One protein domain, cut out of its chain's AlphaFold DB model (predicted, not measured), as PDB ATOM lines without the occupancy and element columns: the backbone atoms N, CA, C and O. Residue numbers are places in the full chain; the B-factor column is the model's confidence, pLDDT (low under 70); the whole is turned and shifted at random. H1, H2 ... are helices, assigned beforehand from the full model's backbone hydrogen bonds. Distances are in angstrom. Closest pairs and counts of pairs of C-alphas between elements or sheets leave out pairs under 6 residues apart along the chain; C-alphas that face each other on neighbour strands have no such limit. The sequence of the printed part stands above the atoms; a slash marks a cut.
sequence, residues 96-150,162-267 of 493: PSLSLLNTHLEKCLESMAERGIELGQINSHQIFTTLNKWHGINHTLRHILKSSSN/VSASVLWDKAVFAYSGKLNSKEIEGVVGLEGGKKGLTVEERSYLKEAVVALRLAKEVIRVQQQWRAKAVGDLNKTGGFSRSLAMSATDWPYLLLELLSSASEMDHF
ATOM      1  N   PRO A  96      19.967  -8.028  23.258       69.38
ATOM      2  CA  PRO A  96      18.586  -8.151  22.813       69.38
ATOM      3  C   PRO A  96      18.374  -7.413  21.487       69.38
ATOM      4  O   PRO A  96      18.913  -6.327  21.256       69.38
ATOM      5  N   SER A  97      17.577  -8.007  20.599       77.69
ATOM      6  CA  SER A  97      17.292  -7.410  19.296       77.69
ATOM      7  C   SER A  97      16.501  -6.109  19.452       77.69
ATOM      8  O   SER A  97      15.594  -6.004  20.279       77.69
ATOM      9  N   LEU A  98      16.800  -5.116  18.610       76.44
ATOM     10  CA  LEU A  98      16.107  -3.823  18.635       76.44
ATOM     11  C   LEU A  98      14.584  -3.977  18.467       76.44
ATOM     12  O   LEU A  98      13.816  -3.257  19.093       76.44
ATOM     13  N   SER A  99      14.138  -4.953  17.673       79.50
ATOM     14  CA  SER A  99      12.717  -5.269  17.498       79.50
ATOM     15  C   SER A  99      12.040  -5.697  18.801       79.50
ATOM     16  O   SER A  99      10.898  -5.317  19.056       79.50
ATOM     17  N   LEU A 100      12.740  -6.467  19.638       78.81
ATOM     18  CA  LEU A 100      12.218  -6.913  20.924       78.81
ATOM     19  C   LEU A 100      12.113  -5.741  21.906       78.81
ATOM     20  O   LEU A 100      11.071  -5.559  22.533       78.81
ATOM     21  N   LEU A 101      13.151  -4.901  21.969       79.25
ATOM     22  CA  LEU A 101      13.167  -3.695  22.804       79.25
ATOM     23  C   LEU A 101      12.053  -2.717  22.408       79.25
ATOM     24  O   LEU A 101      11.328  -2.227  23.272       79.25
ATOM     25  N   ASN A 102      11.859  -2.499  21.104       79.94
ATOM     26  CA  ASN A 102      10.763  -1.679  20.589       79.94
ATOM     27  C   ASN A 102       9.403  -2.246  20.998       79.94
ATOM     28  O   ASN A 102       8.551  -1.500  21.460       79.94
ATOM     29  N   THR A 103       9.222  -3.566  20.910       82.94
ATOM     30  CA  THR A 103       7.963  -4.213  21.307       82.94
ATOM     31  C   THR A 103       7.674  -4.022  22.799       82.94
ATOM     32  O   THR A 103       6.525  -3.807  23.178       82.94
ATOM     33  N   HIS A 104       8.692  -4.093  23.664       80.75
ATOM     34  CA  HIS A 104       8.527  -3.862  25.104       80.75
ATOM     35  C   HIS A 104       8.137  -2.411  25.401       80.75
ATOM     36  O   HIS A 104       7.214  -2.166  26.177       80.75
ATOM     37  N   LEU A 105       8.802  -1.457  24.742       84.31
ATOM     38  CA  LEU A 105       8.480  -0.040  24.858       84.31
ATOM     39  C   LEU A 105       7.056   0.256  24.366       84.31
ATOM     40  O   LEU A 105       6.292   0.907  25.072       84.31
ATOM     41  N   GLU A 106       6.686  -0.255  23.190       87.31
ATOM     42  CA  GLU A 106       5.351  -0.088  22.610       87.31
ATOM     43  C   GLU A 106       4.266  -0.648  23.527       87.31
ATOM     44  O   GLU A 106       3.311   0.059  23.819       87.31
ATOM     45  N   LYS A 107       4.434  -1.867  24.055       86.25
ATOM     46  CA  LYS A 107       3.468  -2.468  24.988       86.25
ATOM     47  C   LYS A 107       3.273  -1.634  26.251       86.25
ATOM     48  O   LYS A 107       2.148  -1.487  26.719       86.25
ATOM     49  N   CYS A 108       4.357  -1.097  26.807       84.81
ATOM     50  CA  CYS A 108       4.278  -0.252  27.992       84.81
ATOM     51  C   CYS A 108       3.531   1.053  27.693       84.81
ATOM     52  O   CYS A 108       2.592   1.400  28.406       84.81
ATOM     53  N   LEU A 109       3.892   1.739  26.605       86.69
ATOM     54  CA  LEU A 109       3.232   2.977  26.192       86.69
ATOM     55  C   LEU A 109       1.758   2.754  25.819       86.69
ATOM     56  O   LEU A 109       0.920   3.596  26.131       86.69
ATOM     57  N   GLU A 110       1.427   1.623  25.191       88.81
ATOM     58  CA  GLU A 110       0.048   1.223  24.889       88.81
ATOM     59  C   GLU A 110      -0.758   1.026  26.167       88.81
ATOM     60  O   GLU A 110      -1.803   1.650  26.318       88.81
ATOM     61  N   SER A 111      -0.238   0.250  27.121       85.44
ATOM     62  CA  SER A 111      -0.888   0.047  28.419       85.44
ATOM     63  C   SER A 111      -1.097   1.369  29.164       85.44
ATOM     64  O   SER A 111      -2.145   1.589  29.772       85.44
ATOM     65  N   MET A 112      -0.134   2.293  29.074       83.50
ATOM     66  CA  MET A 112      -0.286   3.621  29.654       83.50
ATOM     67  C   MET A 112      -1.376   4.446  28.964       83.50
ATOM     68  O   MET A 112      -2.159   5.114  29.638       83.50
ATOM     69  N   ALA A 113      -1.437   4.415  27.631       87.31
ATOM     70  CA  ALA A 113      -2.449   5.136  26.867       87.31
ATOM     71  C   ALA A 113      -3.851   4.563  27.112       87.31
ATOM     72  O   ALA A 113      -4.797   5.322  27.289       87.31
ATOM     73  N   GLU A 114      -3.980   3.240  27.206       85.88
ATOM     74  CA  GLU A 114      -5.220   2.561  27.594       85.88
ATOM     75  C   GLU A 114      -5.675   2.993  28.987       85.88
ATOM     76  O   GLU A 114      -6.824   3.394  29.169       85.88
ATOM     77  N   ARG A 115      -4.755   3.038  29.954       80.75
ATOM     78  CA  ARG A 115      -5.048   3.551  31.294       80.75
ATOM     79  C   ARG A 115      -5.438   5.033  31.278       80.75
ATOM     80  O   ARG A 115      -6.286   5.450  32.063       80.75
ATOM     81  N   GLY A 116      -4.868   5.823  30.369       78.75
ATOM     82  CA  GLY A 116      -5.275   7.209  30.131       78.75
ATOM     83  C   GLY A 116      -6.670   7.361  29.541       78.75
ATOM     84  O   GLY A 116      -7.397   8.281  29.922       78.75
ATOM     85  N   ILE A 117      -7.081   6.423  28.691       84.62
ATOM     86  CA  ILE A 117      -8.460   6.322  28.220       84.62
ATOM     87  C   ILE A 117      -9.376   5.953  29.388       84.62
ATOM     88  O   ILE A 117     -10.356   6.653  29.605       84.62
ATOM     89  N   GLU A 118      -9.048   4.936  30.193       78.06
ATOM     90  CA  GLU A 118      -9.860   4.528  31.355       78.06
ATOM     91  C   GLU A 118     -10.097   5.656  32.370       78.06
ATOM     92  O   GLU A 118     -11.139   5.693  33.025       78.06
ATOM     93  N   LEU A 119      -9.130   6.566  32.517       76.06
ATOM     94  CA  LEU A 119      -9.229   7.744  33.382       76.06
ATOM     95  C   LEU A 119      -9.998   8.910  32.734       76.06
ATOM     96  O   LEU A 119     -10.148   9.958  33.358       76.06
ATOM     97  N   GLY A 120     -10.477   8.748  31.497       75.62
ATOM     98  CA  GLY A 120     -11.227   9.757  30.745       75.62
ATOM     99  C   GLY A 120     -10.376  10.902  30.192       75.62
ATOM    100  O   GLY A 120     -10.927  11.897  29.729       75.62
ATOM    101  N   GLN A 121      -9.046  10.779  30.233       78.62
ATOM    102  CA  GLN A 121      -8.110  11.850  29.871       78.62
ATOM    103  C   GLN A 121      -7.731  11.831  28.386       78.62
ATOM    104  O   GLN A 121      -7.345  12.862  27.835       78.62
ATOM    105  N   ILE A 122      -7.859  10.667  27.736       85.44
ATOM    106  CA  ILE A 122      -7.597  10.476  26.306       85.44
ATOM    107  C   ILE A 122      -8.906  10.140  25.582       85.44
ATOM    108  O   ILE A 122      -9.552   9.136  25.880       85.44
ATOM    109  N   ASN A 123      -9.273  10.954  24.590       87.31
ATOM    110  CA  ASN A 123     -10.478  10.785  23.777       87.31
ATOM    111  C   ASN A 123     -10.183  10.582  22.275       87.31
ATOM    112  O   ASN A 123      -9.086  10.850  21.779       87.31
ATOM    113  N   SER A 124     -11.198  10.122  21.533       88.69
ATOM    114  CA  SER A 124     -11.132   9.872  20.079       88.69
ATOM    115  C   SER A 124     -10.651  11.100  19.288       88.69
ATOM    116  O   SER A 124      -9.809  10.989  18.393       88.69
ATOM    117  N   HIS A 125     -11.106  12.297  19.669       88.94
ATOM    118  CA  HIS A 125     -10.730  13.549  19.016       88.94
ATOM    119  C   HIS A 125      -9.258  13.936  19.258       88.94
ATOM    120  O   HIS A 125      -8.574  14.394  18.341       88.94
ATOM    121  N   GLN A 126      -8.726  13.733  20.464       87.00
ATOM    122  CA  GLN A 126      -7.310  13.945  20.790       87.00
ATOM    123  C   GLN A 126      -6.415  12.981  20.007       87.00
ATOM    124  O   GLN A 126      -5.396  13.397  19.456       87.00
ATOM    125  N   ILE A 127      -6.829  11.716  19.874       89.94
ATOM    126  CA  ILE A 127      -6.131  10.725  19.043       89.94
ATOM    127  C   ILE A 127      -6.106  11.185  17.580       89.94
ATOM    128  O   ILE A 127      -5.040  11.234  16.964       89.94
ATOM    129  N   PHE A 128      -7.255  11.594  17.038       88.88
ATOM    130  CA  PHE A 128      -7.363  12.109  15.673       88.88
ATOM    131  C   PHE A 128      -6.493  13.346  15.432       88.88
ATOM    132  O   PHE A 128      -5.753  13.398  14.451       88.88
ATOM    133  N   THR A 129      -6.574  14.349  16.307       87.00
ATOM    134  CA  THR A 129      -5.840  15.614  16.150       87.00
ATOM    135  C   THR A 129      -4.331  15.410  16.231       87.00
ATOM    136  O   THR A 129      -3.606  15.939  15.387       87.00
ATOM    137  N   THR A 130      -3.865  14.586  17.173       85.81
ATOM    138  CA  THR A 130      -2.442  14.238  17.318       85.81
ATOM    139  C   THR A 130      -1.943  13.464  16.100       85.81
ATOM    140  O   THR A 130      -0.901  13.791  15.533       85.81
ATOM    141  N   LEU A 131      -2.723  12.495  15.611       85.19
ATOM    142  CA  LEU A 131      -2.371  11.723  14.421       85.19
ATOM    143  C   LEU A 131      -2.350  12.600  13.157       85.19
ATOM    144  O   LEU A 131      -1.398  12.547  12.383       85.19
ATOM    145  N   ASN A 132      -3.365  13.441  12.950       84.56
ATOM    146  CA  ASN A 132      -3.492  14.300  11.769       84.56
ATOM    147  C   ASN A 132      -2.428  15.414  11.715       84.56
ATOM    148  O   ASN A 132      -2.112  15.904  10.634       84.56
ATOM    149  N   LYS A 133      -1.862  15.806  12.864       80.50
ATOM    150  CA  LYS A 133      -0.772  16.789  12.949       80.50
ATOM    151  C   LYS A 133       0.493  16.315  12.228       80.50
ATOM    152  O   LYS A 133       1.142  17.114  11.557       80.50
ATOM    153  N   TRP A 134       0.827  15.031  12.351       73.56
ATOM    154  CA  TRP A 134       2.065  14.461  11.802       73.56
ATOM    155  C   TRP A 134       1.839  13.580  10.575       73.56
ATOM    156  O   TRP A 134       2.752  13.393   9.768       73.56
ATOM    157  N   HIS A 135       0.620  13.064  10.394       74.94
ATOM    158  CA  HIS A 135       0.301  12.095   9.355       74.94
ATOM    159  C   HIS A 135      -0.789  12.599   8.408       74.94
ATOM    160  O   HIS A 135      -1.883  12.983   8.810       74.94
ATOM    161  N   GLY A 136      -0.534  12.482   7.101       78.25
ATOM    162  CA  GLY A 136      -1.555  12.658   6.066       78.25
ATOM    163  C   GLY A 136      -2.532  11.476   6.031       78.25
ATOM    164  O   GLY A 136      -2.392  10.571   5.210       78.25
ATOM    165  N   ILE A 137      -3.528  11.468   6.917       82.62
ATOM    166  CA  ILE A 137      -4.408  10.307   7.148       82.62
ATOM    167  C   ILE A 137      -5.483  10.079   6.077       82.62
ATOM    168  O   ILE A 137      -5.978   8.963   5.937       82.62
ATOM    169  N   ASN A 138      -5.826  11.086   5.269       82.81
ATOM    170  CA  ASN A 138      -6.946  11.023   4.317       82.81
ATOM    171  C   ASN A 138      -6.881   9.831   3.349       82.81
ATOM    172  O   ASN A 138      -7.881   9.143   3.128       82.81
ATOM    173  N   HIS A 139      -5.711   9.579   2.758       82.00
ATOM    174  CA  HIS A 139      -5.533   8.467   1.822       82.00
ATOM    175  C   HIS A 139      -5.563   7.115   2.535       82.00
ATOM    176  O   HIS A 139      -6.169   6.168   2.031       82.00
ATOM    177  N   THR A 140      -4.962   7.037   3.722       84.12
ATOM    178  CA  THR A 140      -4.924   5.817   4.529       84.12
ATOM    179  C   THR A 140      -6.315   5.432   5.031       84.12
ATOM    180  O   THR A 140      -6.720   4.286   4.859       84.12
ATOM    181  N   LEU A 141      -7.099   6.383   5.544       84.88
ATOM    182  CA  LEU A 141      -8.472   6.138   5.997       84.88
ATOM    183  C   LEU A 141      -9.375   5.674   4.851       84.88
ATOM    184  O   LEU A 141     -10.112   4.703   4.997       84.88
ATOM    185  N   ARG A 142      -9.270   6.299   3.669       85.25
ATOM    186  CA  ARG A 142     -10.000   5.848   2.472       85.25
ATOM    187  C   ARG A 142      -9.597   4.433   2.057       85.25
ATOM    188  O   ARG A 142     -10.455   3.676   1.615       85.25
ATOM    189  N   HIS A 143      -8.319   4.077   2.180       84.56
ATOM    190  CA  HIS A 143      -7.838   2.724   1.899       84.56
ATOM    191  C   HIS A 143      -8.408   1.703   2.896       84.56
ATOM    192  O   HIS A 143      -8.940   0.678   2.477       84.56
ATOM    193  N   ILE A 144      -8.371   2.008   4.197       85.00
ATOM    194  CA  ILE A 144      -8.924   1.146   5.254       85.00
ATOM    195  C   ILE A 144     -10.434   0.951   5.053       85.00
ATOM    196  O   ILE A 144     -10.902  -0.188   5.022       85.00
ATOM    197  N   LEU A 145     -11.187   2.027   4.808       84.25
ATOM    198  CA  LEU A 145     -12.632   1.966   4.552       84.25
ATOM    199  C   LEU A 145     -12.976   1.107   3.325       84.25
ATOM    200  O   LEU A 145     -13.879   0.279   3.398       84.25
ATOM    201  N   LYS A 146     -12.221   1.241   2.225       82.50
ATOM    202  CA  LYS A 146     -12.396   0.408   1.020       82.50
ATOM    203  C   LYS A 146     -12.086  -1.068   1.266       82.50
ATOM    204  O   LYS A 146     -12.739  -1.926   0.690       82.50
ATOM    205  N   SER A 147     -11.097  -1.364   2.108       72.06
ATOM    206  CA  SER A 147     -10.773  -2.748   2.480       72.06
ATOM    207  C   SER A 147     -11.809  -3.375   3.420       72.06
ATOM    208  O   SER A 147     -11.904  -4.594   3.494       72.06
ATOM    209  N   SER A 148     -12.584  -2.548   4.131       62.56
ATOM    210  CA  SER A 148     -13.622  -2.986   5.070       62.56
ATOM    211  C   SER A 148     -14.994  -3.162   4.418       62.56
ATOM    212  O   SER A 148     -15.824  -3.907   4.937       62.56
ATOM    213  N   SER A 149     -15.267  -2.480   3.302       61.09
ATOM    214  CA  SER A 149     -16.485  -2.698   2.526       61.09
ATOM    215  C   SER A 149     -16.370  -4.023   1.772       61.09
ATOM    216  O   SER A 149     -15.733  -4.088   0.721       61.09
ATOM    217  N   ASN A 150     -16.992  -5.080   2.301       48.06
ATOM    218  CA  ASN A 150     -17.207  -6.311   1.543       48.06
ATOM    219  C   ASN A 150     -17.860  -5.971   0.195       48.06
ATOM    220  O   ASN A 150     -18.734  -5.100   0.116       48.06
ATOM    221  N   VAL A 162     -14.641  15.113   1.219       72.94
ATOM    222  CA  VAL A 162     -14.932  14.839   2.644       72.94
ATOM    223  C   VAL A 162     -13.738  15.239   3.521       72.94
ATOM    224  O   VAL A 162     -12.605  14.876   3.197       72.94
ATOM    225  N   SER A 163     -13.995  15.967   4.616       81.94
ATOM    226  CA  SER A 163     -12.973  16.379   5.587       81.94
ATOM    227  C   SER A 163     -12.345  15.179   6.306       81.94
ATOM    228  O   SER A 163     -12.953  14.113   6.428       81.94
ATOM    229  N   ALA A 164     -11.122  15.359   6.811       81.00
ATOM    230  CA  ALA A 164     -10.398  14.318   7.539       81.00
ATOM    231  C   ALA A 164     -11.155  13.835   8.791       81.00
ATOM    232  O   ALA A 164     -11.160  12.638   9.060       81.00
ATOM    233  N   SER A 165     -11.840  14.740   9.501       84.31
ATOM    234  CA  SER A 165     -12.634  14.407  10.693       84.31
ATOM    235  C   SER A 165     -13.816  13.495  10.365       84.31
ATOM    236  O   SER A 165     -13.978  12.445  10.967       84.31
ATOM    237  N   VAL A 166     -14.577  13.807   9.315       84.88
ATOM    238  CA  VAL A 166     -15.723  12.980   8.904       84.88
ATOM    239  C   VAL A 166     -15.269  11.613   8.377       84.88
ATOM    240  O   VAL A 166     -15.984  10.619   8.509       84.88
ATOM    241  N   LEU A 167     -14.086  11.536   7.755       84.75
ATOM    242  CA  LEU A 167     -13.481  10.253   7.381       84.75
ATOM    243  C   LEU A 167     -13.042   9.449   8.605       84.75
ATOM    244  O   LEU A 167     -13.164   8.225   8.576       84.75
ATOM    245  N   TRP A 168     -12.548  10.120   9.644       88.94
ATOM    246  CA  TRP A 168     -12.162   9.500  10.905       88.94
ATOM    247  C   TRP A 168     -13.363   8.876  11.608       88.94
ATOM    248  O   TRP A 168     -13.344   7.672  11.832       88.94
ATOM    249  N   ASP A 169     -14.443   9.626  11.828       87.00
ATOM    250  CA  ASP A 169     -15.630   9.121  12.535       87.00
ATOM    251  C   ASP A 169     -16.243   7.908  11.816       87.00
ATOM    252  O   ASP A 169     -16.581   6.890  12.423       87.00
ATOM    253  N   LYS A 170     -16.305   7.964  10.476       85.94
ATOM    254  CA  LYS A 170     -16.746   6.829   9.649       85.94
ATOM    255  C   LYS A 170     -15.820   5.623   9.768       85.94
ATOM    256  O   LYS A 170     -16.296   4.489   9.748       85.94
ATOM    257  N   ALA A 171     -14.512   5.854   9.844       86.19
ATOM    258  CA  ALA A 171     -13.528   4.794   9.998       86.19
ATOM    259  C   ALA A 171     -13.578   4.177  11.398       86.19
ATOM    260  O   ALA A 171     -13.560   2.956  11.486       86.19
ATOM    261  N   VAL A 172     -13.723   4.973  12.461       86.81
ATOM    262  CA  VAL A 172     -13.910   4.487  13.837       86.81
ATOM    263  C   VAL A 172     -15.165   3.622  13.918       86.81
ATOM    264  O   VAL A 172     -15.092   2.489  14.392       86.81
ATOM    265  N   PHE A 173     -16.287   4.082  13.357       84.81
ATOM    266  CA  PHE A 173     -17.529   3.309  13.323       84.81
ATOM    267  C   PHE A 173     -17.380   1.982  12.559       84.81
ATOM    268  O   PHE A 173     -17.731   0.920  13.070       84.81
ATOM    269  N   ALA A 174     -16.811   2.017  11.348       83.94
ATOM    270  CA  ALA A 174     -16.600   0.812  10.546       83.94
ATOM    271  C   ALA A 174     -15.624  -0.172  11.218       83.94
ATOM    272  O   ALA A 174     -15.839  -1.383  11.188       83.94
ATOM    273  N   TYR A 175     -14.565   0.343  11.848       83.00
ATOM    274  CA  TYR A 175     -13.551  -0.461  12.527       83.00
ATOM    275  C   TYR A 175     -14.074  -1.055  13.841       83.00
ATOM    276  O   TYR A 175     -13.722  -2.185  14.176       83.00
ATOM    277  N   SER A 176     -14.987  -0.364  14.536       83.12
ATOM    278  CA  SER A 176     -15.682  -0.897  15.716       83.12
ATOM    279  C   SER A 176     -16.436  -2.191  15.407       83.12
ATOM    280  O   SER A 176     -16.450  -3.088  16.242       83.12
ATOM    281  N   GLY A 177     -17.040  -2.313  14.219       76.69
ATOM    282  CA  GLY A 177     -17.749  -3.530  13.805       76.69
ATOM    283  C   GLY A 177     -16.831  -4.720  13.493       76.69
ATOM    284  O   GLY A 177     -17.306  -5.850  13.411       76.69
ATOM    285  N   LYS A 178     -15.524  -4.482  13.312       75.81
ATOM    286  CA  LYS A 178     -14.516  -5.508  12.999       75.81
ATOM    287  C   LYS A 178     -13.832  -6.073  14.251       75.81
ATOM    288  O   LYS A 178     -13.238  -7.146  14.189       75.81
ATOM    289  N   LEU A 179     -13.866  -5.339  15.360       75.50
ATOM    290  CA  LEU A 179     -13.176  -5.693  16.595       75.50
ATOM    291  C   LEU A 179     -14.051  -6.566  17.507       75.50
ATOM    292  O   LEU A 179     -15.266  -6.386  17.591       75.50
ATOM    293  N   ASN A 180     -13.420  -7.488  18.235       74.56
ATOM    294  CA  ASN A 180     -14.094  -8.329  19.220       74.56
ATOM    295  C   ASN A 180     -14.582  -7.477  20.403       74.56
ATOM    296  O   ASN A 180     -13.773  -6.870  21.104       74.56
ATOM    297  N   SER A 181     -15.889  -7.481  20.681       65.81
ATOM    298  CA  SER A 181     -16.487  -6.702  21.782       65.81
ATOM    299  C   SER A 181     -15.872  -7.019  23.151       65.81
ATOM    300  O   SER A 181     -15.666  -6.109  23.950       65.81
ATOM    301  N   LYS A 182     -15.496  -8.282  23.388       62.75
ATOM    302  CA  LYS A 182     -14.859  -8.741  24.635       62.75
ATOM    303  C   LYS A 182     -13.470  -8.143  24.867       62.75
ATOM    304  O   LYS A 182     -13.137  -7.785  25.988       62.75
ATOM    305  N   GLU A 183     -12.669  -7.982  23.813       65.06
ATOM    306  CA  GLU A 183     -11.334  -7.377  23.929       65.06
ATOM    307  C   GLU A 183     -11.399  -5.870  24.181       65.06
ATOM    308  O   GLU A 183     -10.485  -5.309  24.775       65.06
ATOM    309  N   ILE A 184     -12.449  -5.203  23.697       67.19
ATOM    310  CA  ILE A 184     -12.677  -3.778  23.960       67.19
ATOM    311  C   ILE A 184     -13.137  -3.600  25.412       67.19
ATOM    312  O   ILE A 184     -12.704  -2.676  26.087       67.19
ATOM    313  N   GLU A 185     -13.988  -4.500  25.912       62.88
ATOM    314  CA  GLU A 185     -14.496  -4.442  27.285       62.88
ATOM    315  C   GLU A 185     -13.429  -4.772  28.340       62.88
ATOM    316  O   GLU A 185     -13.418  -4.137  29.397       62.88
ATOM    317  N   GLY A 186     -12.488  -5.673  28.037       61.34
ATOM    318  CA  GLY A 186     -11.349  -5.973  28.915       61.34
ATOM    319  C   GLY A 186     -10.401  -4.785  29.134       61.34
ATOM    320  O   GLY A 186      -9.949  -4.571  30.253       61.34
ATOM    321  N   VAL A 187     -10.162  -3.964  28.103       59.97
ATOM    322  CA  VAL A 187      -9.279  -2.774  28.168       59.97
ATOM    323  C   VAL A 187      -9.912  -1.600  28.922       59.97
ATOM    324  O   VAL A 187      -9.207  -0.739  29.424       59.97
ATOM    325  N   VAL A 188     -11.242  -1.557  29.018       58.44
ATOM    326  CA  VAL A 188     -11.971  -0.519  29.775       58.44
ATOM    327  C   VAL A 188     -12.134  -0.927  31.257       58.44
ATOM    328  O   VAL A 188     -12.813  -0.249  32.032       58.44
ATOM    329  N   GLY A 189     -11.549  -2.060  31.673       53.72
ATOM    330  CA  GLY A 189     -11.672  -2.586  33.033       53.72
ATOM    331  C   GLY A 189     -13.114  -2.960  33.398       53.72
ATOM    332  O   GLY A 189     -13.530  -2.785  34.547       53.72
ATOM    333  N   LEU A 190     -13.906  -3.417  32.414       51.75
ATOM    334  CA  LEU A 190     -15.322  -3.775  32.582       51.75
ATOM    335  C   LEU A 190     -15.534  -5.229  33.040       51.75
ATOM    336  O   LEU A 190     -16.656  -5.587  33.411       51.75
ATOM    337  N   GLU A 191     -14.483  -6.057  33.079       44.25
ATOM    338  CA  GLU A 191     -14.510  -7.374  33.729       44.25
ATOM    339  C   GLU A 191     -14.478  -7.205  35.254       44.25
ATOM    340  O   GLU A 191     -13.438  -7.259  35.901       44.25
ATOM    341  N   GLY A 192     -15.653  -6.952  35.834       42.59
ATOM    342  CA  GLY A 192     -15.832  -6.854  37.283       42.59
ATOM    343  C   GLY A 192     -16.375  -5.506  37.748       42.59
ATOM    344  O   GLY A 192     -15.700  -4.753  38.436       42.59
ATOM    345  N   GLY A 193     -17.631  -5.213  37.408       41.19
ATOM    346  CA  GLY A 193     -18.531  -4.452  38.282       41.19
ATOM    347  C   GLY A 193     -18.025  -3.139  38.897       41.19
ATOM    348  O   GLY A 193     -18.323  -2.893  40.066       41.19
ATOM    349  N   LYS A 194     -17.360  -2.245  38.150       46.84
ATOM    350  CA  LYS A 194     -17.290  -0.826  38.552       46.84
ATOM    351  C   LYS A 194     -18.699  -0.214  38.488       46.84
ATOM    352  O   LYS A 194     -19.124   0.333  37.471       46.84
ATOM    353  N   LYS A 195     -19.455  -0.366  39.581       48.53
ATOM    354  CA  LYS A 195     -20.740   0.299  39.848       48.53
ATOM    355  C   LYS A 195     -20.508   1.816  39.880       48.53
ATOM    356  O   LYS A 195     -20.158   2.350  40.923       48.53
ATOM    357  N   GLY A 196     -20.661   2.501  38.746       57.03
ATOM    358  CA  GLY A 196     -20.575   3.966  38.708       57.03
ATOM    359  C   GLY A 196     -20.684   4.619  37.328       57.03
ATOM    360  O   GLY A 196     -21.244   5.700  37.239       57.03
ATOM    361  N   LEU A 197     -20.213   3.973  36.253       61.12
ATOM    362  CA  LEU A 197     -20.197   4.591  34.914       61.12
ATOM    363  C   LEU A 197     -21.560   4.531  34.218       61.12
ATOM    364  O   LEU A 197     -22.140   3.440  34.095       61.12
ATOM    365  N   THR A 198     -22.008   5.677  33.704       69.88
ATOM    366  CA  THR A 198     -23.204   5.829  32.862       69.88
ATOM    367  C   THR A 198     -23.035   5.115  31.515       69.88
ATOM    368  O   THR A 198     -21.928   4.779  31.087       69.88
ATOM    369  N   VAL A 199     -24.147   4.832  30.827       72.06
ATOM    370  CA  VAL A 199     -24.123   4.181  29.499       72.06
ATOM    371  C   VAL A 199     -23.383   5.044  28.468       72.06
ATOM    372  O   VAL A 199     -22.671   4.511  27.617       72.06
ATOM    373  N   GLU A 200     -23.501   6.363  28.589       71.12
ATOM    374  CA  GLU A 200     -22.877   7.351  27.709       71.12
ATOM    375  C   GLU A 200     -21.355   7.375  27.889       71.12
ATOM    376  O   GLU A 200     -20.628   7.187  26.916       71.12
ATOM    377  N   GLU A 201     -20.852   7.472  29.123       71.94
ATOM    378  CA  GLU A 201     -19.408   7.424  29.408       71.94
ATOM    379  C   GLU A 201     -18.766   6.132  28.896       71.94
ATOM    380  O   GLU A 201     -17.693   6.154  28.295       71.94
ATOM    381  N   ARG A 202     -19.453   4.992  29.042       73.94
ATOM    382  CA  ARG A 202     -18.970   3.716  28.492       73.94
ATOM    383  C   ARG A 202     -18.860   3.743  26.975       73.94
ATOM    384  O   ARG A 202     -17.946   3.128  26.433       73.94
ATOM    385  N   SER A 203     -19.784   4.409  26.286       77.88
ATOM    386  CA  SER A 203     -19.734   4.527  24.828       77.88
ATOM    387  C   SER A 203     -18.542   5.373  24.373       77.88
ATOM    388  O   SER A 203     -17.811   4.938  23.484       77.88
ATOM    389  N   TYR A 204     -18.260   6.484  25.064       81.12
ATOM    390  CA  TYR A 204     -17.102   7.340  24.787       81.12
ATOM    391  C   TYR A 204     -15.767   6.626  25.031       81.12
ATOM    392  O   TYR A 204     -14.853   6.720  24.212       81.12
ATOM    393  N   LEU A 205     -15.659   5.856  26.119       80.50
ATOM    394  CA  LEU A 205     -14.460   5.063  26.414       80.50
ATOM    395  C   LEU A 205     -14.231   3.966  25.367       80.50
ATOM    396  O   LEU A 205     -13.114   3.791  24.881       80.50
ATOM    397  N   LYS A 206     -15.296   3.258  24.964       83.12
ATOM    398  CA  LYS A 206     -15.221   2.259  23.888       83.12
ATOM    399  C   LYS A 206     -14.784   2.896  22.571       83.12
ATOM    400  O   LYS A 206     -13.928   2.338  21.886       83.12
ATOM    401  N   GLU A 207     -15.323   4.066  22.232       87.06
ATOM    402  CA  GLU A 207     -14.924   4.811  21.038       87.06
ATOM    403  C   GLU A 207     -13.433   5.178  21.072       87.06
ATOM    404  O   GLU A 207     -12.728   4.948  20.092       87.06
ATOM    405  N   ALA A 208     -12.925   5.673  22.204       87.44
ATOM    406  CA  ALA A 208     -11.517   6.033  22.366       87.44
ATOM    407  C   ALA A 208     -10.569   4.825  22.215       87.44
ATOM    408  O   ALA A 208      -9.536   4.932  21.552       87.44
ATOM    409  N   VAL A 209     -10.936   3.649  22.742       87.62
ATOM    410  CA  VAL A 209     -10.163   2.405  22.543       87.62
ATOM    411  C   VAL A 209     -10.146   1.993  21.067       87.62
ATOM    412  O   VAL A 209      -9.095   1.643  20.523       87.62
ATOM    413  N   VAL A 210     -11.294   2.059  20.383       89.31
ATOM    414  CA  VAL A 210     -11.382   1.760  18.943       89.31
ATOM    415  C   VAL A 210     -10.558   2.759  18.127       89.31
ATOM    416  O   VAL A 210      -9.837   2.356  17.215       89.31
ATOM    417  N   ALA A 211     -10.612   4.042  18.481       90.62
ATOM    418  CA  ALA A 211      -9.832   5.113  17.876       90.62
ATOM    419  C   ALA A 211      -8.317   4.878  18.023       90.62
ATOM    420  O   ALA A 211      -7.581   5.021  17.044       90.62
ATOM    421  N   LEU A 212      -7.848   4.442  19.198       90.12
ATOM    422  CA  LEU A 212      -6.438   4.109  19.431       90.12
ATOM    423  C   LEU A 212      -5.987   2.927  18.555       90.12
ATOM    424  O   LEU A 212      -4.947   2.995  17.895       90.12
ATOM    425  N   ARG A 213      -6.799   1.864  18.475       89.94
ATOM    426  CA  ARG A 213      -6.523   0.702  17.609       89.94
ATOM    427  C   ARG A 213      -6.522   1.079  16.124       89.94
ATOM    428  O   ARG A 213      -5.658   0.624  15.374       89.94
ATOM    429  N   LEU A 214      -7.446   1.941  15.699       90.50
ATOM    430  CA  LEU A 214      -7.483   2.469  14.335       90.50
ATOM    431  C   LEU A 214      -6.233   3.304  14.019       90.50
ATOM    432  O   LEU A 214      -5.670   3.157  12.936       90.50
ATOM    433  N   ALA A 215      -5.765   4.139  14.951       90.00
ATOM    434  CA  ALA A 215      -4.538   4.920  14.778       90.00
ATOM    435  C   ALA A 215      -3.310   4.017  14.556       90.00
ATOM    436  O   ALA A 215      -2.525   4.261  13.633       90.00
ATOM    437  N   LYS A 216      -3.193   2.928  15.327       90.50
ATOM    438  CA  LYS A 216      -2.142   1.912  15.148       90.50
ATOM    439  C   LYS A 216      -2.193   1.288  13.751       90.50
ATOM    440  O   LYS A 216      -1.167   1.162  13.083       90.50
ATOM    441  N   GLU A 217      -3.389   0.958  13.267       88.75
ATOM    442  CA  GLU A 217      -3.592   0.410  11.921       88.75
ATOM    443  C   GLU A 217      -3.236   1.416  10.812       88.75
ATOM    444  O   GLU A 217      -2.605   1.050   9.817       88.75
ATOM    445  N   VAL A 218      -3.582   2.695  10.986       88.06
ATOM    446  CA  VAL A 218      -3.203   3.772  10.057       88.06
ATOM    447  C   VAL A 218      -1.682   3.864   9.932       88.06
ATOM    448  O   VAL A 218      -1.158   3.871   8.813       88.06
ATOM    449  N   ILE A 219      -0.962   3.870  11.056       86.88
ATOM    450  CA  ILE A 219       0.505   3.913  11.058       86.88
ATOM    451  C   ILE A 219       1.089   2.649  10.425       86.88
ATOM    452  O   ILE A 219       1.991   2.753   9.594       86.88
ATOM    453  N   ARG A 220       0.530   1.467  10.712       87.25
ATOM    454  CA  ARG A 220       0.952   0.198  10.102       87.25
ATOM    455  C   ARG A 220       0.856   0.232   8.573       87.25
ATOM    456  O   ARG A 220       1.799  -0.159   7.884       87.25
ATOM    457  N   VAL A 221      -0.252   0.729   8.017       85.50
ATOM    458  CA  VAL A 221      -0.426   0.869   6.559       85.50
ATOM    459  C   VAL A 221       0.582   1.866   5.978       85.50
ATOM    460  O   VAL A 221       1.199   1.591   4.947       85.50
ATOM    461  N   GLN A 222       0.806   3.000   6.648       83.56
ATOM    462  CA  GLN A 222       1.794   3.986   6.202       83.56
ATOM    463  C   GLN A 222       3.226   3.439   6.251       83.56
ATOM    464  O   GLN A 222       3.995   3.657   5.317       83.56
ATOM    465  N   GLN A 223       3.582   2.670   7.280       81.12
ATOM    466  CA  GLN A 223       4.868   1.977   7.368       81.12
ATOM    467  C   GLN A 223       5.061   0.988   6.214       81.12
ATOM    468  O   GLN A 223       6.136   0.960   5.622       81.12
ATOM    469  N   GLN A 224       4.027   0.234   5.821       83.25
ATOM    470  CA  GLN A 224       4.103  -0.657   4.655       83.25
ATOM    471  C   GLN A 224       4.358   0.106   3.349       83.25
ATOM    472  O   GLN A 224       5.151  -0.338   2.516       83.25
ATOM    473  N   TRP A 225       3.704   1.254   3.156       82.19
ATOM    474  CA  TRP A 225       3.948   2.111   1.992       82.19
ATOM    475  C   TRP A 225       5.372   2.670   1.991       82.19
ATOM    476  O   TRP A 225       6.038   2.641   0.957       82.19
ATOM    477  N   ARG A 226       5.872   3.104   3.154       77.69
ATOM    478  CA  ARG A 226       7.255   3.574   3.308       77.69
ATOM    479  C   ARG A 226       8.269   2.464   3.059       77.69
ATOM    480  O   ARG A 226       9.228   2.705   2.344       77.69
ATOM    481  N   ALA A 227       8.049   1.252   3.567       76.88
ATOM    482  CA  ALA A 227       8.940   0.114   3.340       76.88
ATOM    483  C   ALA A 227       9.081  -0.218   1.845       76.88
ATOM    484  O   ALA A 227      10.190  -0.442   1.364       76.88
ATOM    485  N   LYS A 228       7.972  -0.175   1.092       78.88
ATOM    486  CA  LYS A 228       7.993  -0.318  -0.374       78.88
ATOM    487  C   LYS A 228       8.793   0.805  -1.038       78.88
ATOM    488  O   LYS A 228       9.662   0.523  -1.853       78.88
ATOM    489  N   ALA A 229       8.568   2.052  -0.622       73.12
ATOM    490  CA  ALA A 229       9.310   3.201  -1.132       73.12
ATOM    491  C   ALA A 229      10.817   3.135  -0.810       73.12
ATOM    492  O   ALA A 229      11.619   3.453  -1.679       73.12
ATOM    493  N   VAL A 230      11.223   2.674   0.383       71.94
ATOM    494  CA  VAL A 230      12.637   2.409   0.725       71.94
ATOM    495  C   VAL A 230      13.209   1.305  -0.167       71.94
ATOM    496  O   VAL A 230      14.325   1.433  -0.661       71.94
ATOM    497  N   GLY A 231      12.453   0.230  -0.403       75.44
ATOM    498  CA  GLY A 231      12.865  -0.850  -1.299       75.44
ATOM    499  C   GLY A 231      13.129  -0.370  -2.728       75.44
ATOM    500  O   GLY A 231      14.116  -0.779  -3.336       75.44
ATOM    501  N   ASP A 232      12.293   0.527  -3.247       76.44
ATOM    502  CA  ASP A 232      12.473   1.125  -4.574       76.44
ATOM    503  C   ASP A 232      13.590   2.180  -4.592       76.44
ATOM    504  O   ASP A 232      14.352   2.267  -5.557       76.44
ATOM    505  N   LEU A 233      13.764   2.927  -3.499       74.00
ATOM    506  CA  LEU A 233      14.867   3.869  -3.304       74.00
ATOM    507  C   LEU A 233      16.225   3.160  -3.337       74.00
ATOM    508  O   LEU A 233      17.117   3.567  -4.072       74.00
ATOM    509  N   ASN A 234      16.363   2.060  -2.593       73.94
ATOM    510  CA  ASN A 234      17.592   1.267  -2.539       73.94
ATOM    511  C   ASN A 234      17.975   0.695  -3.913       73.94
ATOM    512  O   ASN A 234      19.153   0.465  -4.170       73.94
ATOM    513  N   LYS A 235      16.999   0.491  -4.807       80.62
ATOM    514  CA  LYS A 235      17.237   0.072  -6.198       80.62
ATOM    515  C   LYS A 235      17.621   1.230  -7.121       80.62
ATOM    516  O   LYS A 235      18.307   1.004  -8.109       80.62
ATOM    517  N   THR A 236      17.149   2.445  -6.839       79.94
ATOM    518  CA  THR A 236      17.266   3.616  -7.730       79.94
ATOM    519  C   THR A 236      18.297   4.649  -7.268       79.94
ATOM    520  O   THR A 236      18.617   5.563  -8.022       79.94
ATOM    521  N   GLY A 237      18.847   4.511  -6.057       70.44
ATOM    522  CA  GLY A 237      19.917   5.360  -5.518       70.44
ATOM    523  C   GLY A 237      19.490   6.779  -5.120       70.44
ATOM    524  O   GLY A 237      20.345   7.618  -4.850       70.44
ATOM    525  N   GLY A 238      18.187   7.076  -5.089       64.19
ATOM    526  CA  GLY A 238      17.680   8.387  -4.675       64.19
ATOM    527  C   GLY A 238      17.792   8.620  -3.164       64.19
ATOM    528  O   GLY A 238      17.870   7.682  -2.381       64.19
ATOM    529  N   PHE A 239      17.735   9.877  -2.721       52.12
ATOM    530  CA  PHE A 239      17.547  10.233  -1.310       52.12
ATOM    531  C   PHE A 239      16.182  10.907  -1.149       52.12
ATOM    532  O   PHE A 239      15.878  11.862  -1.862       52.12
ATOM    533  N   SER A 240      15.362  10.450  -0.200       54.75
ATOM    534  CA  SER A 240      14.137  11.158   0.185       54.75
ATOM    535  C   SER A 240      14.142  11.466   1.679       54.75
ATOM    536  O   SER A 240      14.280  10.594   2.536       54.75
ATOM    537  N   ARG A 241      13.953  12.753   1.985       47.28
ATOM    538  CA  ARG A 241      13.936  13.313   3.340       47.28
ATOM    539  C   ARG A 241      12.757  12.803   4.182       47.28
ATOM    540  O   ARG A 241      12.863  12.796   5.400       47.28
ATOM    541  N   SER A 242      11.668  12.339   3.556       47.81
ATOM    542  CA  SER A 242      10.512  11.746   4.253       47.81
ATOM    543  C   SER A 242      10.702  10.265   4.609       47.81
ATOM    544  O   SER A 242       9.983   9.755   5.466       47.81
ATOM    545  N   LEU A 243      11.685   9.580   4.005       46.56
ATOM    546  CA  LEU A 243      12.042   8.187   4.316       46.56
ATOM    547  C   LEU A 243      12.977   8.067   5.529       46.56
ATOM    548  O   LEU A 243      13.014   7.017   6.163       46.56
ATOM    549  N   ALA A 244      13.696   9.135   5.887       48.28
ATOM    550  CA  ALA A 244      14.670   9.137   6.981       48.28
ATOM    551  C   ALA A 244      14.048   9.047   8.394       48.28
ATOM    552  O   ALA A 244      14.773   8.821   9.358       48.28
ATOM    553  N   MET A 245      12.724   9.186   8.539       51.44
ATOM    554  CA  MET A 245      12.019   9.063   9.830       51.44
ATOM    555  C   MET A 245      11.450   7.652  10.075       51.44
ATOM    556  O   MET A 245      10.422   7.490  10.720       51.44
ATOM    557  N   SER A 246      12.093   6.602   9.557       45.72
ATOM    558  CA  SER A 246      11.549   5.234   9.516       45.72
ATOM    559  C   SER A 246      11.465   4.482  10.854       45.72
ATOM    560  O   SER A 246      11.147   3.296  10.834       45.72
ATOM    561  N   ALA A 247      11.785   5.090  11.997       46.41
ATOM    562  CA  ALA A 247      12.079   4.318  13.206       46.41
ATOM    563  C   ALA A 247      11.032   4.389  14.330       46.41
ATOM    564  O   ALA A 247      11.004   3.466  15.137       46.41
ATOM    565  N   THR A 248      10.181   5.419  14.427       55.53
ATOM    566  CA  THR A 248       9.425   5.641  15.682       55.53
ATOM    567  C   THR A 248       8.099   6.401  15.520       55.53
ATOM    568  O   THR A 248       7.846   7.327  16.276       55.53
ATOM    569  N   ASP A 249       7.227   6.046  14.573       73.00
ATOM    570  CA  ASP A 249       5.932   6.753  14.434       73.00
ATOM    571  C   ASP A 249       4.961   6.441  15.588       73.00
ATOM    572  O   ASP A 249       4.315   7.335  16.130       73.00
ATOM    573  N   TRP A 250       4.857   5.167  15.979       85.81
ATOM    574  CA  TRP A 250       3.864   4.734  16.965       85.81
ATOM    575  C   TRP A 250       4.242   5.073  18.417       85.81
ATOM    576  O   TRP A 250       3.438   5.728  19.080       85.81
ATOM    577  N   PRO A 251       5.464   4.761  18.908       83.62
ATOM    578  CA  PRO A 251       5.900   5.212  20.231       83.62
ATOM    579  C   PRO A 251       5.833   6.733  20.398       83.62
ATOM    580  O   PRO A 251       5.476   7.221  21.463       83.62
ATOM    581  N   TYR A 252       6.146   7.487  19.341       79.94
ATOM    582  CA  TYR A 252       6.103   8.946  19.367       79.94
ATOM    583  C   TYR A 252       4.674   9.477  19.487       79.94
ATOM    584  O   TYR A 252       4.420  10.346  20.317       79.94
ATOM    585  N   LEU A 253       3.730   8.920  18.717       85.06
ATOM    586  CA  LEU A 253       2.315   9.271  18.846       85.06
ATOM    587  C   LEU A 253       1.810   9.012  20.273       85.06
ATOM    588  O   LEU A 253       1.139   9.864  20.847       85.06
ATOM    589  N   LEU A 254       2.151   7.857  20.855       86.88
ATOM    590  CA  LEU A 254       1.758   7.511  22.223       86.88
ATOM    591  C   LEU A 254       2.370   8.465  23.254       86.88
ATOM    592  O   LEU A 254       1.667   8.907  24.156       86.88
ATOM    593  N   LEU A 255       3.648   8.820  23.101       82.00
ATOM    594  CA  LEU A 255       4.303   9.802  23.965       82.00
ATOM    595  C   LEU A 255       3.622  11.168  23.881       82.00
ATOM    596  O   LEU A 255       3.380  11.773  24.918       82.00
ATOM    597  N   GLU A 256       3.260  11.638  22.688       80.81
ATOM    598  CA  GLU A 256       2.571  12.921  22.528       80.81
ATOM    599  C   GLU A 256       1.143  12.897  23.090       80.81
ATOM    600  O   GLU A 256       0.710  13.880  23.691       80.81
ATOM    601  N   LEU A 257       0.428  11.774  22.963       84.00
ATOM    602  CA  LEU A 257      -0.891  11.591  23.577       84.00
ATOM    603  C   LEU A 257      -0.808  11.598  25.105       84.00
ATOM    604  O   LEU A 257      -1.555  12.327  25.754       84.00
ATOM    605  N   LEU A 258       0.129  10.840  25.676       80.94
ATOM    606  CA  LEU A 258       0.357  10.777  27.122       80.94
ATOM    607  C   LEU A 258       0.842  12.116  27.683       80.94
ATOM    608  O   LEU A 258       0.404  12.538  28.745       80.94
ATOM    609  N   SER A 259       1.703  12.807  26.943       75.81
ATOM    610  CA  SER A 259       2.208  14.140  27.269       75.81
ATOM    611  C   SER A 259       1.132  15.229  27.132       75.81
ATOM    612  O   SER A 259       1.127  16.212  27.868       75.81
ATOM    613  N   SER A 260       0.160  15.051  26.237       73.50
ATOM    614  CA  SER A 260      -1.018  15.925  26.183       73.50
ATOM    615  C   SER A 260      -1.978  15.633  27.342       73.50
ATOM    616  O   SER A 260      -2.548  16.558  27.909       73.50
ATOM    617  N   ALA A 261      -2.120  14.366  27.741       70.62
ATOM    618  CA  ALA A 261      -2.902  13.974  28.914       70.62
ATOM    619  C   ALA A 261      -2.237  14.401  30.238       70.62
ATOM    620  O   ALA A 261      -2.929  14.632  31.227       70.62
ATOM    621  N   SER A 262      -0.905  14.555  30.276       63.09
ATOM    622  CA  SER A 262      -0.184  15.039  31.461       63.09
ATOM    623  C   SER A 262      -0.441  16.505  31.790       63.09
ATOM    624  O   SER A 262      -0.327  16.880  32.950       63.09
ATOM    625  N   GLU A 263      -0.833  17.325  30.806       56.66
ATOM    626  CA  GLU A 263      -1.272  18.710  31.048       56.66
ATOM    627  C   GLU A 263      -2.558  18.776  31.902       56.66
ATOM    628  O   GLU A 263      -2.916  19.851  32.374       56.66
ATOM    629  N   MET A 264      -3.233  17.637  32.128       51.72
ATOM    630  CA  MET A 264      -4.453  17.492  32.933       51.72
ATOM    631  C   MET A 264      -4.206  16.762  34.277       51.72
ATOM    632  O   MET A 264      -5.046  15.989  34.732       51.72
ATOM    633  N   ASP A 265      -3.056  17.007  34.917       47.88
ATOM    634  CA  ASP A 265      -2.691  16.575  36.285       47.88
ATOM    635  C   ASP A 265      -2.448  15.064  36.529       47.88
ATOM    636  O   ASP A 265      -2.515  14.637  37.681       47.88
ATOM    637  N   HIS A 266      -2.168  14.215  35.521       46.84
ATOM    638  CA  HIS A 266      -2.119  12.751  35.779       46.84
ATOM    639  C   HIS A 266      -1.048  11.867  35.118       46.84
ATOM    640  O   HIS A 266      -0.987  10.673  35.430       46.84
ATOM    641  N   PHE A 267      -0.185  12.360  34.230       41.31
ATOM    642  CA  PHE A 267       0.726  11.468  33.489       41.31
ATOM    643  C   PHE A 267       2.157  11.965  33.550       41.31
ATOM    644  O   PHE A 267       2.381  13.152  33.388       41.31
TER     645      PHE A 267
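What this domain is: This is residues 96 to 150 and 162 to 267 of the 493 residues of an uncharacterized protein of Chenopodium quinoa (UniProt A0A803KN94). One long straight helix, H6, runs through the domain as its axis, and the other six helices gather round it along residues 205 to 222, while the later part of H6 reaches out beyond them. H1 and H7 pack together on one side of this axis, H3 and H4 cross it as a side-by-side pair on the opposite side, and H2 and the short H5 cover the flanks between. The printed part has 161 residues with seven named helices, H1 to H7 in chain order, and no named strand; its class is all helix. It is compact, with a radius of gyration of the C-alphas of 17.2 A, and spans 61 by 41 by 27 A.

Where its parts are: H6, residues 199 to 236, is 55.7 A long, from C-alpha 199 at (-24.123, 4.181, 29.499) to C-alpha 236 at (17.266, 3.616, -7.730). H1, residues 98 to 118, is 30.1 A long and begins at C-alpha 98 at (16.107, -3.823, 18.635). H7, residues 249 to 262, measures 19.9 A and ends at C-alpha 262 at (-0.184, 15.039, 31.461). H2 is residues 124 to 134, 16.2 A; H3 residues 137 to 148, 16.3 A; H4 residues 164 to 176, 18.1 A; H5 residues 181 to 187, 10.4 A.

How they stand to each other: H6 is the hub and touches the six other helices. H2 touches residues 207 to 215 of H6 at a shallow tilt of 20 degrees, the same way; the closest C-alphas, of Ser 124 and Ala 208, are 4.5 A apart. H4 is about perpendicular to H6 at 73 degrees, with C-alphas 172 and 211 closest at 5.8 A. H3 stands to it at 77 degrees, also about perpendicular, with C-alphas 140 and 218 closest at 6.1 A. H3 and H4 touch at a shallow tilt of 31 degrees, the same way, with C-alphas 138 and 164 closest at 5.8 A. H5 touches residues 206 to 210 of H6, about perpendicular at 88 degrees, with C-alphas 184 and 206 closest at 6.6 A. H1, H6 and H7 form an up-and-down bundle, each running against the one before it in the chain. H1 touches H6 with residues 114 to 118 alone; C-alphas 117 and 205 are closest at 6.4 A. H1 touches H7, with C-alphas 106 and 251 closest at 5.8 A. H6 and H7, a helical hairpin, only just touch, with 3 pairs of C-alphas within 8 A, the closest being 219 and 250 at 6.8 A. H7 touches H2 with residues 253 to 257 alone; C-alphas 131 and 253 are closest at 6.9 A. H1 and H3 are apart, as are H4 and H7. Every O i to N i+4 pair is within hydrogen-bond range in H1, H3, H4, H6 and H7; H2 has 6 of 7 and H5 2 of 3.

The domain as a whole: The two C-alphas farthest apart, of Lys 195 and Gly 237, are 61.1 A apart. Residues 151 to 161 are not printed, and C-alphas 150 and 162 are 21.3 A apart across this cut. The links H5 to H6 and H6 to H7 are long. Residues 96 to 101, of which 98 to 101 belong to H1, and residues 192 to 200 stand free. Mean pLDDT of the printed part is 75.4; 39 residues are under 70, among them 181 to 198 and 238 to 248.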